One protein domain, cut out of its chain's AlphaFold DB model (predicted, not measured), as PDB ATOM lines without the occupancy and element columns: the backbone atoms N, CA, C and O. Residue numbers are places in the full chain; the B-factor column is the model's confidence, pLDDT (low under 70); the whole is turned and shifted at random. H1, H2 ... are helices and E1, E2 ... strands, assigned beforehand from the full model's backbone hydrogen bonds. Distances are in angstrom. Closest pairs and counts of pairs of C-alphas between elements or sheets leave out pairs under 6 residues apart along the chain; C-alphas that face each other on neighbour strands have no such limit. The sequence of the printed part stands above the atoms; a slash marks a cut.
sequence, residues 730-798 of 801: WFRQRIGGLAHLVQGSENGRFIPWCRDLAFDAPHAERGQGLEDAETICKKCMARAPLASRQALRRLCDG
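AT A GLANCE: This is residues 730 to 798 of the 801 residues of the protein "Hypothetical protein" of Symbiodinium sp. CCMP2592 (UniProt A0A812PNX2). A small, strongly twisted sheet of four strands is curled like part of a barrel; the short helix H1 packs on it near E2 and E3, and the longer helix H2 folds back beyond H1, away from the sheet, at one end of the long axis. The 69 printed residues hold E1, E2, E3, E4, H1 and H2 in that order, of mixed class. The antiparallel sheet runs E3 E2 E1 E4. The whole is compact, with a radius of gyration of the C-alphas of 11.5 A and spans of 34 by 23 by 17 A.

HOW THE PARTS SIT: E1, residues 730 to 732, and E2, residues 740 to 746, form a hairpin, with N 740 and O 731 2.8 A apart. E2 and E3, residues 749 to 752, form another, with N 751 and O 744 2.8 A apart. E1 E2 E3 is a meander, each strand the antiparallel neighbour of the one before. E4, residues 765 to 768, is the antiparallel neighbour of E1, with N 732 and O 765 2.8 A apart; the four make a Greek key, a meander whose first strand also pairs with the fourth. E2 is staggered, pairing with E1 over 740 to 741 and with E3 over 742 to 746. H1, residues 778 to 783, is on the sheet at a height of 7.8 A; the C-alphas of Leu 741 and Cys 780 are its closest to E2, 5.8 A. H2, residues 786 to 796, is not on the sheet. H1 and H2 are close but not clearly touching, the closest C-alphas being those of Met 781 and Arg 789, 6.2 A; they run opposite ways at a shallow tilt of 29 degrees. In both helices every O i to N i+4 pair is within hydrogen-bond range.

IN THESE COORDINATES: E1 begins at C-alpha 730 (25.123, -33.905, 0.170). E2 is 15.4 A long. H2, 15.2 A long, ends at C-alpha 796 (16.338, -44.982, 8.516).

THE WHOLE: The two farthest C-alphas, of Asn 747 and Gly 798, are 36.2 A apart. The printed part has no cut. The link from E3 to E4, residues 753 to 764, is long. Residues 796 and 798 have pLDDT under 70.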
ATOM      1  N   TRP A 730      26.102 -34.860  -0.346       95.62
ATOM      2  CA  TRP A 730      25.123 -33.905   0.170       95.62
ATOM      3  C   TRP A 730      25.782 -32.589   0.600       95.62
ATOM      4  O   TRP A 730      26.990 -32.511   0.819       95.62
ATOM      5  N   PHE A 731      24.978 -31.528   0.723       95.81
ATOM      6  CA  PHE A 731      25.428 -30.231   1.244       95.81
ATOM      7  C   PHE A 731      24.350 -29.510   2.066       95.81
ATOM      8  O   PHE A 731      23.154 -29.744   1.878       95.81
ATOM      9  N   ARG A 732      24.752 -28.593   2.954       95.06
ATOM     10  CA  ARG A 732      23.862 -27.718   3.745       95.06
ATOM     11  C   ARG A 732      24.137 -26.252   3.424       95.06
ATOM     12  O   ARG A 732      25.280 -25.848   3.243       95.06
ATOM     13  N   GLN A 733      23.092 -25.426   3.377       90.75
ATOM     14  CA  GLN A 733      23.243 -23.978   3.145       90.75
ATOM     15  C   GLN A 733      23.604 -23.187   4.411       90.75
ATOM     16  O   GLN A 733      24.051 -22.049   4.321       90.75
ATOM     17  N   ARG A 734      23.318 -23.747   5.588       88.12
ATOM     18  CA  ARG A 734      23.543 -23.141   6.905       88.12
ATOM     19  C   ARG A 734      23.885 -24.253   7.892       88.12
ATOM     20  O   ARG A 734      23.344 -25.350   7.748       88.12
ATOM     21  N   ILE A 735      24.721 -23.948   8.879       78.12
ATOM     22  CA  ILE A 735      25.041 -24.851   9.994       78.12
ATOM     23  C   ILE A 735      23.731 -25.235  10.705       78.12
ATOM     24  O   ILE A 735      22.904 -24.362  10.987       78.12
ATOM     25  N   GLY A 736      23.503 -26.537  10.907       77.50
ATOM     26  CA  GLY A 736      22.255 -27.085  11.467       77.50
ATOM     27  C   GLY A 736      21.029 -27.027  10.537       77.50
ATOM     28  O   GLY A 736      19.900 -27.253  10.971       77.50
ATOM     29  N   GLY A 737      21.214 -26.677   9.258       88.31
ATOM     30  CA  GLY A 737      20.166 -26.718   8.238       88.31
ATOM     31  C   GLY A 737      19.953 -28.117   7.648       88.31
ATOM     32  O   GLY A 737      20.755 -29.024   7.839       88.31
ATOM     33  N   LEU A 738      18.882 -28.281   6.863       94.00
ATOM     34  CA  LEU A 738      18.607 -29.538   6.154       94.00
ATOM     35  C   LEU A 738      19.703 -29.845   5.120       94.00
ATOM     36  O   LEU A 738      20.074 -28.976   4.325       94.00
ATOM     37  N   ALA A 739      20.152 -31.099   5.076       95.81
ATOM     38  CA  ALA A 739      21.056 -31.614   4.057       95.81
ATOM     39  C   ALA A 739      20.318 -31.838   2.727       95.81
ATOM     40  O   ALA A 739      19.224 -32.408   2.666       95.81
ATOM     41  N   HIS A 740      20.918 -31.384   1.634       96.19
ATOM     42  CA  HIS A 740      20.407 -31.535   0.280       96.19
ATOM     43  C   HIS A 740      21.267 -32.524  -0.502       96.19
ATOM     44  O   HIS A 740      22.468 -32.315  -0.638       96.19
ATOM     45  N   LEU A 741      20.635 -33.565  -1.052       95.44
ATOM     46  CA  LEU A 741      21.295 -34.537  -1.932       95.44
ATOM     47  C   LEU A 741      21.691 -33.868  -3.246       95.44
ATOM     48  O   LEU A 741      20.844 -33.214  -3.869       95.44
ATOM     49  N   VAL A 742      22.941 -34.056  -3.655       96.12
ATOM     50  CA  VAL A 742      23.499 -33.510  -4.894       96.12
ATOM     51  C   VAL A 742      22.975 -34.320  -6.081       96.12
ATOM     52  O   VAL A 742      23.027 -35.544  -6.093       96.12
ATOM     53  N   GLN A 743      22.418 -33.623  -7.066       95.75
ATOM     54  CA  GLN A 743      22.033 -34.161  -8.372       95.75
ATOM     55  C   GLN A 743      23.159 -33.984  -9.393       95.75
ATOM     56  O   GLN A 743      23.348 -34.817 -10.268       95.75
ATOM     57  N   GLY A 744      23.894 -32.882  -9.282       94.62
ATOM     58  CA  GLY A 744      25.022 -32.557 -10.138       94.62
ATOM     59  C   GLY A 744      25.710 -31.293  -9.648       94.62
ATOM     60  O   GLY A 744      25.362 -30.741  -8.600       94.62
ATOM     61  N   SER A 745      26.675 -30.807 -10.415       93.62
ATOM     62  CA  SER A 745      27.351 -29.547 -10.130       93.62
ATOM     63  C   SER A 745      27.509 -28.722 -11.394       93.62
ATOM     64  O   SER A 745      27.896 -29.257 -12.427       93.62
ATOM     65  N   GLU A 746      27.281 -27.419 -11.286       94.19
ATOM     66  CA  GLU A 746      27.501 -26.460 -12.363       94.19
ATOM     67  C   GLU A 746      28.296 -25.279 -11.801       94.19
ATOM     68  O   GLU A 746      27.953 -24.733 -10.750       94.19
ATOM     69  N   ASN A 747      29.400 -24.917 -12.460       91.94
ATOM     70  CA  ASN A 747      30.287 -23.823 -12.039       91.94
ATOM     71  C   ASN A 747      30.740 -23.925 -10.566       91.94
ATOM     72  O   ASN A 747      30.745 -22.941  -9.826       91.94
ATOM     73  N   GLY A 748      31.067 -25.143 -10.111       89.50
ATOM     74  CA  GLY A 748      31.500 -25.414  -8.733       89.50
ATOM     75  C   GLY A 748      30.390 -25.335  -7.676       89.50
ATOM     76  O   GLY A 748      30.669 -25.467  -6.484       89.50
ATOM     77  N   ARG A 749      29.128 -25.137  -8.080       92.69
ATOM     78  CA  ARG A 749      27.968 -25.125  -7.181       92.69
ATOM     79  C   ARG A 749      27.162 -26.407  -7.328       92.69
ATOM     80  O   ARG A 749      26.891 -26.851  -8.439       92.69
ATOM     81  N   PHE A 750      26.736 -26.979  -6.205       95.31
ATOM     82  CA  PHE A 750      25.901 -28.177  -6.205       95.31
ATOM     83  C   PHE A 750      24.444 -27.854  -6.548       95.31
ATOM     84  O   PHE A 750      23.817 -26.971  -5.953       95.31
ATOM     85  N   ILE A 751      23.897 -28.616  -7.490       95.62
ATOM     86  CA  ILE A 751      22.484 -28.620  -7.853       95.62
ATOM     87  C   ILE A 751      21.813 -29.712  -7.017       95.62
ATOM     88  O   ILE A 751      22.201 -30.874  -7.129       95.62
ATOM     89  N   PRO A 752      20.845 -29.389  -6.146       96.75
ATOM     90  CA  PRO A 752      20.190 -30.386  -5.312       96.75
ATOM     91  C   PRO A 752      18.998 -31.025  -6.029       96.75
ATOM     92  O   PRO A 752      18.217 -30.308  -6.641       96.75
ATOM     93  N   TRP A 753      18.700 -32.305  -5.785       95.25
ATOM     94  CA  TRP A 753      17.508 -32.979  -6.350       95.25
ATOM     95  C   TRP A 753      16.173 -32.253  -6.095       95.25
ATOM     96  O   TRP A 753      15.189 -32.433  -6.811       95.25
ATOM     97  N   CYS A 754      16.087 -31.420  -5.054       95.50
ATOM     98  CA  CYS A 754      14.880 -30.656  -4.742       95.50
ATOM     99  C   CYS A 754      14.606 -29.452  -5.665       95.50
ATOM    100  O   CYS A 754      13.536 -28.846  -5.524       95.50
ATOM    101  N   ARG A 755      15.525 -29.092  -6.571       94.81
ATOM    102  CA  ARG A 755      15.426 -27.961  -7.515       94.81
ATOM    103  C   ARG A 755      16.150 -28.306  -8.819       94.81
ATOM    104  O   ARG A 755      16.861 -29.291  -8.874       94.81
ATOM    105  N   ASP A 756      15.967 -27.477  -9.838       94.31
ATOM    106  CA  ASP A 756      16.607 -27.682 -11.147       94.31
ATOM    107  C   ASP A 756      17.833 -26.767 -11.342       94.31
ATOM    108  O   ASP A 756      18.508 -26.840 -12.357       94.31
ATOM    109  N   LEU A 757      18.118 -25.899 -10.363       94.94
ATOM    110  CA  LEU A 757      19.234 -24.949 -10.356       94.94
ATOM    111  C   LEU A 757      19.935 -24.978  -8.993       94.94
ATOM    112  O   LEU A 757      19.296 -25.250  -7.965       94.94
ATOM    113  N   ALA A 758      21.230 -24.654  -8.987       93.25
ATOM    114  CA  ALA A 758      22.010 -24.478  -7.766       93.25
ATOM    115  C   ALA A 758      21.441 -23.346  -6.894       93.25
ATOM    116  O   ALA A 758      20.719 -22.461  -7.357       93.25
ATOM    117  N   PHE A 759      21.751 -23.368  -5.601       89.62
ATOM    118  CA  PHE A 759      21.422 -22.233  -4.746       89.62
ATOM    119  C   PHE A 759      22.370 -21.050  -4.988       89.62
ATOM    120  O   PHE A 759      23.553 -21.239  -5.269       89.62
ATOM    121  N   ASP A 760      21.854 -19.829  -4.818       86.56
ATOM    122  CA  ASP A 760      22.651 -18.601  -4.953       86.56
ATOM    123  C   ASP A 760      23.667 -18.438  -3.815       86.56
ATOM    124  O   ASP A 760      24.767 -17.932  -4.028       86.56
ATOM    125  N   ALA A 761      23.298 -18.885  -2.610       83.81
ATOM    126  CA  ALA A 761      24.161 -18.857  -1.436       83.81
ATOM    127  C   ALA A 761      25.171 -20.022  -1.460       83.81
ATOM    128  O   ALA A 761      24.773 -21.144  -1.800       83.81
ATOM    129  N   PRO A 762      26.438 -19.792  -1.057       85.06
ATOM    130  CA  PRO A 762      27.425 -20.858  -0.921       85.06
ATOM    131  C   PRO A 762      26.971 -21.896   0.117       85.06
ATOM    132  O   PRO A 762      26.193 -21.596   1.026       85.06
ATOM    133  N   HIS A 763      27.434 -23.135  -0.035       86.44
ATOM    134  CA  HIS A 763      27.167 -24.187   0.940       86.44
ATOM    135  C   HIS A 763      28.072 -24.008   2.163       86.44
ATOM    136  O   HIS A 763      29.254 -23.709   2.021       86.44
ATOM    137  N   ALA A 764      27.501 -24.175   3.353       85.88
ATOM    138  CA  ALA A 764      28.207 -24.086   4.628       85.88
ATOM    139  C   ALA A 764      28.914 -25.404   4.972       85.88
ATOM    140  O   ALA A 764      30.021 -25.392   5.496       85.88
ATOM    141  N   GLU A 765      28.288 -26.536   4.643       93.31
ATOM    142  CA  GLU A 765      28.814 -27.880   4.901       93.31
ATOM    143  C   GLU A 765      28.570 -28.768   3.679       93.31
ATOM    144  O   GLU A 765      27.586 -28.586   2.952       93.31
ATOM    145  N   ARG A 766      29.465 -29.731   3.461       94.06
ATOM    146  CA  ARG A 766      29.344 -30.784   2.447       94.06
ATOM    147  C   ARG A 766      29.843 -32.097   3.032       94.06
ATOM    148  O   ARG A 766      30.794 -32.079   3.809       94.06
ATOM    149  N   GLY A 767      29.240 -33.201   2.622       93.50
ATOM    150  CA  GLY A 767      29.628 -34.540   3.049       93.50
ATOM    151  C   GLY A 767      29.466 -35.562   1.932       93.50
ATOM    152  O   GLY A 767      28.795 -35.309   0.924       93.50
ATOM    153  N   GLN A 768      30.125 -36.699   2.116       92.19
ATOM    154  CA  GLN A 768      29.925 -37.927   1.352       92.19
ATOM    155  C   GLN A 768      29.424 -38.993   2.323       92.19
ATOM    156  O   GLN A 768      29.837 -38.985   3.477       92.19
ATOM    157  N   GLY A 769      28.547 -39.877   1.863       88.69
ATOM    158  CA  GLY A 769      27.836 -40.797   2.744       88.69
ATOM    159  C   GLY A 769      26.595 -40.139   3.342       88.69
ATOM    160  O   GLY A 769      26.549 -38.935   3.603       88.69
ATOM    161  N   LEU A 770      25.534 -40.921   3.505       83.56
ATOM    162  CA  LEU A 770      24.239 -40.436   3.994       83.56
ATOM    163  C   LEU A 770      24.142 -40.490   5.523       83.56
ATOM    164  O   LEU A 770      23.290 -39.826   6.105       83.56
ATOM    165  N   GLU A 771      25.030 -41.251   6.151       84.12
ATOM    166  CA  GLU A 771      25.212 -41.404   7.591       84.12
ATOM    167  C   GLU A 771      25.519 -40.079   8.304       84.12
ATOM    168  O   GLU A 771      24.987 -39.833   9.384       84.12
ATOM    169  N   ASP A 772      26.274 -39.181   7.667       83.88
ATOM    170  CA  ASP A 772      26.637 -37.880   8.243       83.88
ATOM    171  C   ASP A 772      25.537 -36.812   8.059       83.88
ATOM    172  O   ASP A 772      25.610 -35.698   8.590       83.88
ATOM    173  N   ALA A 773      24.486 -37.117   7.293       85.88
ATOM    174  CA  ALA A 773      23.412 -36.183   6.994       85.88
ATOM    175  C   ALA A 773      22.274 -36.285   8.027       85.88
ATOM    176  O   ALA A 773      21.228 -36.854   7.728       85.88
ATOM    177  N   GLU A 774      22.428 -35.658   9.206       81.50
ATOM    178  CA  GLU A 774      21.451 -35.778  10.323       81.50
ATOM    179  C   GLU A 774      19.980 -35.579   9.903       81.50
ATOM    180  O   GLU A 774      19.090 -36.278  10.371       81.50
ATOM    181  N   THR A 775      19.690 -34.615   9.018       89.75
ATOM    182  CA  THR A 775      18.332 -34.402   8.496       89.75
ATOM    183  C   THR A 775      18.341 -34.083   7.005       89.75
ATOM    184  O   THR A 775      18.779 -33.018   6.569       89.75
ATOM    185  N   ILE A 776      17.800 -34.991   6.189       93.12
ATOM    186  CA  ILE A 776      17.765 -34.826   4.730       93.12
ATOM    187  C   ILE A 776      16.483 -34.117   4.287       93.12
ATOM    188  O   ILE A 776      15.366 -34.387   4.738       93.12
ATOM    189  N   CYS A 777      16.624 -33.199   3.333       94.50
ATOM    190  CA  CYS A 777      15.515 -32.490   2.722       94.50
ATOM    191  C   CYS A 777      14.499 -33.472   2.110       94.50
ATOM    192  O   CYS A 777      14.770 -34.127   1.101       94.50
ATOM    193  N   LYS A 778      13.268 -33.488   2.642       92.56
ATOM    194  CA  LYS A 778      12.172 -34.362   2.168       92.56
ATOM    195  C   LYS A 778      11.899 -34.260   0.660       92.56
ATOM    196  O   LYS A 778      11.456 -35.224   0.047       92.56
ATOM    197  N   LYS A 779      12.171 -33.105   0.039       92.19
ATOM    198  CA  LYS A 779      12.035 -32.927  -1.419       92.19
ATOM    199  C   LYS A 779      13.165 -33.583  -2.208       92.19
ATOM    200  O   LYS A 779      12.883 -34.129  -3.268       92.19
ATOM    201  N   CYS A 780      14.402 -33.533  -1.706       93.94
ATOM    202  CA  CYS A 780      15.505 -34.293  -2.296       93.94
ATOM    203  C   CYS A 780      15.182 -35.786  -2.214       93.94
ATOM    204  O   CYS A 780      15.237 -36.459  -3.232       93.94
ATOM    205  N   MET A 781      14.700 -36.269  -1.061       91.25
ATOM    206  CA  MET A 781      14.274 -37.667  -0.921       91.25
ATOM    207  C   MET A 781      13.150 -38.061  -1.883       91.25
ATOM    208  O   MET A 781      13.125 -39.185  -2.357       91.25
ATOM    209  N   ALA A 782      12.203 -37.169  -2.182       87.38
ATOM    210  CA  ALA A 782      11.104 -37.490  -3.093       87.38
ATOM    211  C   ALA A 782      11.533 -37.545  -4.571       87.38
ATOM    212  O   ALA A 782      10.936 -38.303  -5.335       87.38
ATOM    213  N   ARG A 783      12.524 -36.732  -4.965       92.69
ATOM    214  CA  ARG A 783      12.979 -36.587  -6.360       92.69
ATOM    215  C   ARG A 783      14.219 -37.411  -6.701       92.69
ATOM    216  O   ARG A 783      14.462 -37.615  -7.882       92.69
ATOM    217  N   ALA A 784      14.980 -37.863  -5.704       91.25
ATOM    218  CA  ALA A 784      16.172 -38.667  -5.926       91.25
ATOM    219  C   ALA A 784      15.838 -40.017  -6.601       91.25
ATOM    220  O   ALA A 784      14.729 -40.542  -6.410       91.25
ATOM    221  N   PRO A 785      16.790 -40.601  -7.353       92.19
ATOM    222  CA  PRO A 785      16.643 -41.903  -7.988       92.19
ATOM    223  C   PRO A 785      16.189 -42.977  -6.998       92.19
ATOM    224  O   PRO A 785      16.449 -42.903  -5.792       92.19
ATOM    225  N   LEU A 786      15.479 -43.993  -7.497       83.44
ATOM    226  CA  LEU A 786      14.939 -45.066  -6.654       83.44
ATOM    227  C   LEU A 786      16.034 -45.745  -5.814       83.44
ATOM    228  O   LEU A 786      15.791 -46.005  -4.639       83.44
ATOM    229  N   ALA A 787      17.229 -45.936  -6.376       82.00
ATOM    230  CA  ALA A 787      18.381 -46.495  -5.676       82.00
ATOM    231  C   ALA A 787      18.794 -45.648  -4.454       82.00
ATOM    232  O   ALA A 787      18.854 -46.176  -3.345       82.00
ATOM    233  N   SER A 788      18.944 -44.326  -4.607       83.25
ATOM    234  CA  SER A 788      19.234 -43.407  -3.491       83.25
ATOM    235  C   SER A 788      18.140 -43.445  -2.421       83.25
ATOM    236  O   SER A 788      18.417 -43.433  -1.226       83.25
ATOM    237  N   ARG A 789      16.868 -43.530  -2.834       86.31
ATOM    238  CA  ARG A 789      15.732 -43.634  -1.901       86.31
ATOM    239  C   ARG A 789      15.725 -44.956  -1.135       86.31
ATOM    240  O   ARG A 789      15.337 -44.972   0.028       86.31
ATOM    241  N   GLN A 790      16.118 -46.054  -1.775       83.56
ATOM    242  CA  GLN A 790      16.227 -47.363  -1.132       83.56
ATOM    243  C   GLN A 790      17.410 -47.416  -0.158       83.56
ATOM    244  O   GLN A 790      17.235 -47.926   0.946       83.56
ATOM    245  N   ALA A 791      18.562 -46.841  -0.519       80.50
ATOM    246  CA  ALA A 791      19.707 -46.696   0.382       80.50
ATOM    247  C   ALA A 791      19.335 -45.888   1.638       80.50
ATOM    248  O   ALA A 791      19.571 -46.334   2.757       80.50
ATOM    249  N   LEU A 792      18.625 -44.768   1.457       79.62
ATOM    250  CA  LEU A 792      18.123 -43.943   2.557       79.62
ATOM    251  C   LEU A 792      17.153 -44.673   3.481       79.62
ATOM    252  O   LEU A 792      17.247 -44.543   4.696       79.62
ATOM    253  N   ARG A 793      16.224 -45.456   2.920       79.06
ATOM    254  CA  ARG A 793      15.290 -46.248   3.732       79.06
ATOM    255  C   ARG A 793      16.019 -47.270   4.595       79.06
ATOM    256  O   ARG A 793      15.697 -47.376   5.766       79.06
ATOM    257  N   ARG A 794      17.040 -47.944   4.052       80.12
ATOM    258  CA  ARG A 794      17.857 -48.899   4.819       80.12
ATOM    259  C   ARG A 794      18.575 -48.239   6.000       80.12
ATOM    260  O   ARG A 794      18.688 -48.865   7.044       80.12
ATOM    261  N   LEU A 795      19.015 -46.988   5.850       74.25
ATOM    262  CA  LEU A 795      19.630 -46.219   6.938       74.25
ATOM    263  C   LEU A 795      18.606 -45.779   7.994       74.25
ATOM    264  O   LEU A 795      18.886 -45.872   9.185       74.25
ATOM    265  N   CYS A 796      17.407 -45.355   7.582       68.50
ATOM    266  CA  CYS A 796      16.338 -44.982   8.516       68.50
ATOM    267  C   CYS A 796      15.759 -46.188   9.275       68.50
ATOM    268  O   CYS A 796      15.471 -46.079  10.464       68.50
ATOM    269  N   ASP A 797      15.617 -47.339   8.615       71.56
ATOM    270  CA  ASP A 797      15.120 -48.576   9.234       71.56
ATOM    271  C   ASP A 797      16.144 -49.179  10.225       71.56
ATOM    272  O   ASP A 797      15.790 -50.015  11.054       71.56
ATOM    273  N   GLY A 798      17.405 -48.726  10.177       61.53
ATOM    274  CA  GLY A 798      18.495 -49.123  11.075       61.53
ATOM    275  C   GLY A 798      18.530 -48.416  12.437       61.53
ATOM    276  O   GLY A 798      19.438 -48.687  13.219       61.53
TER     277      GLY A 798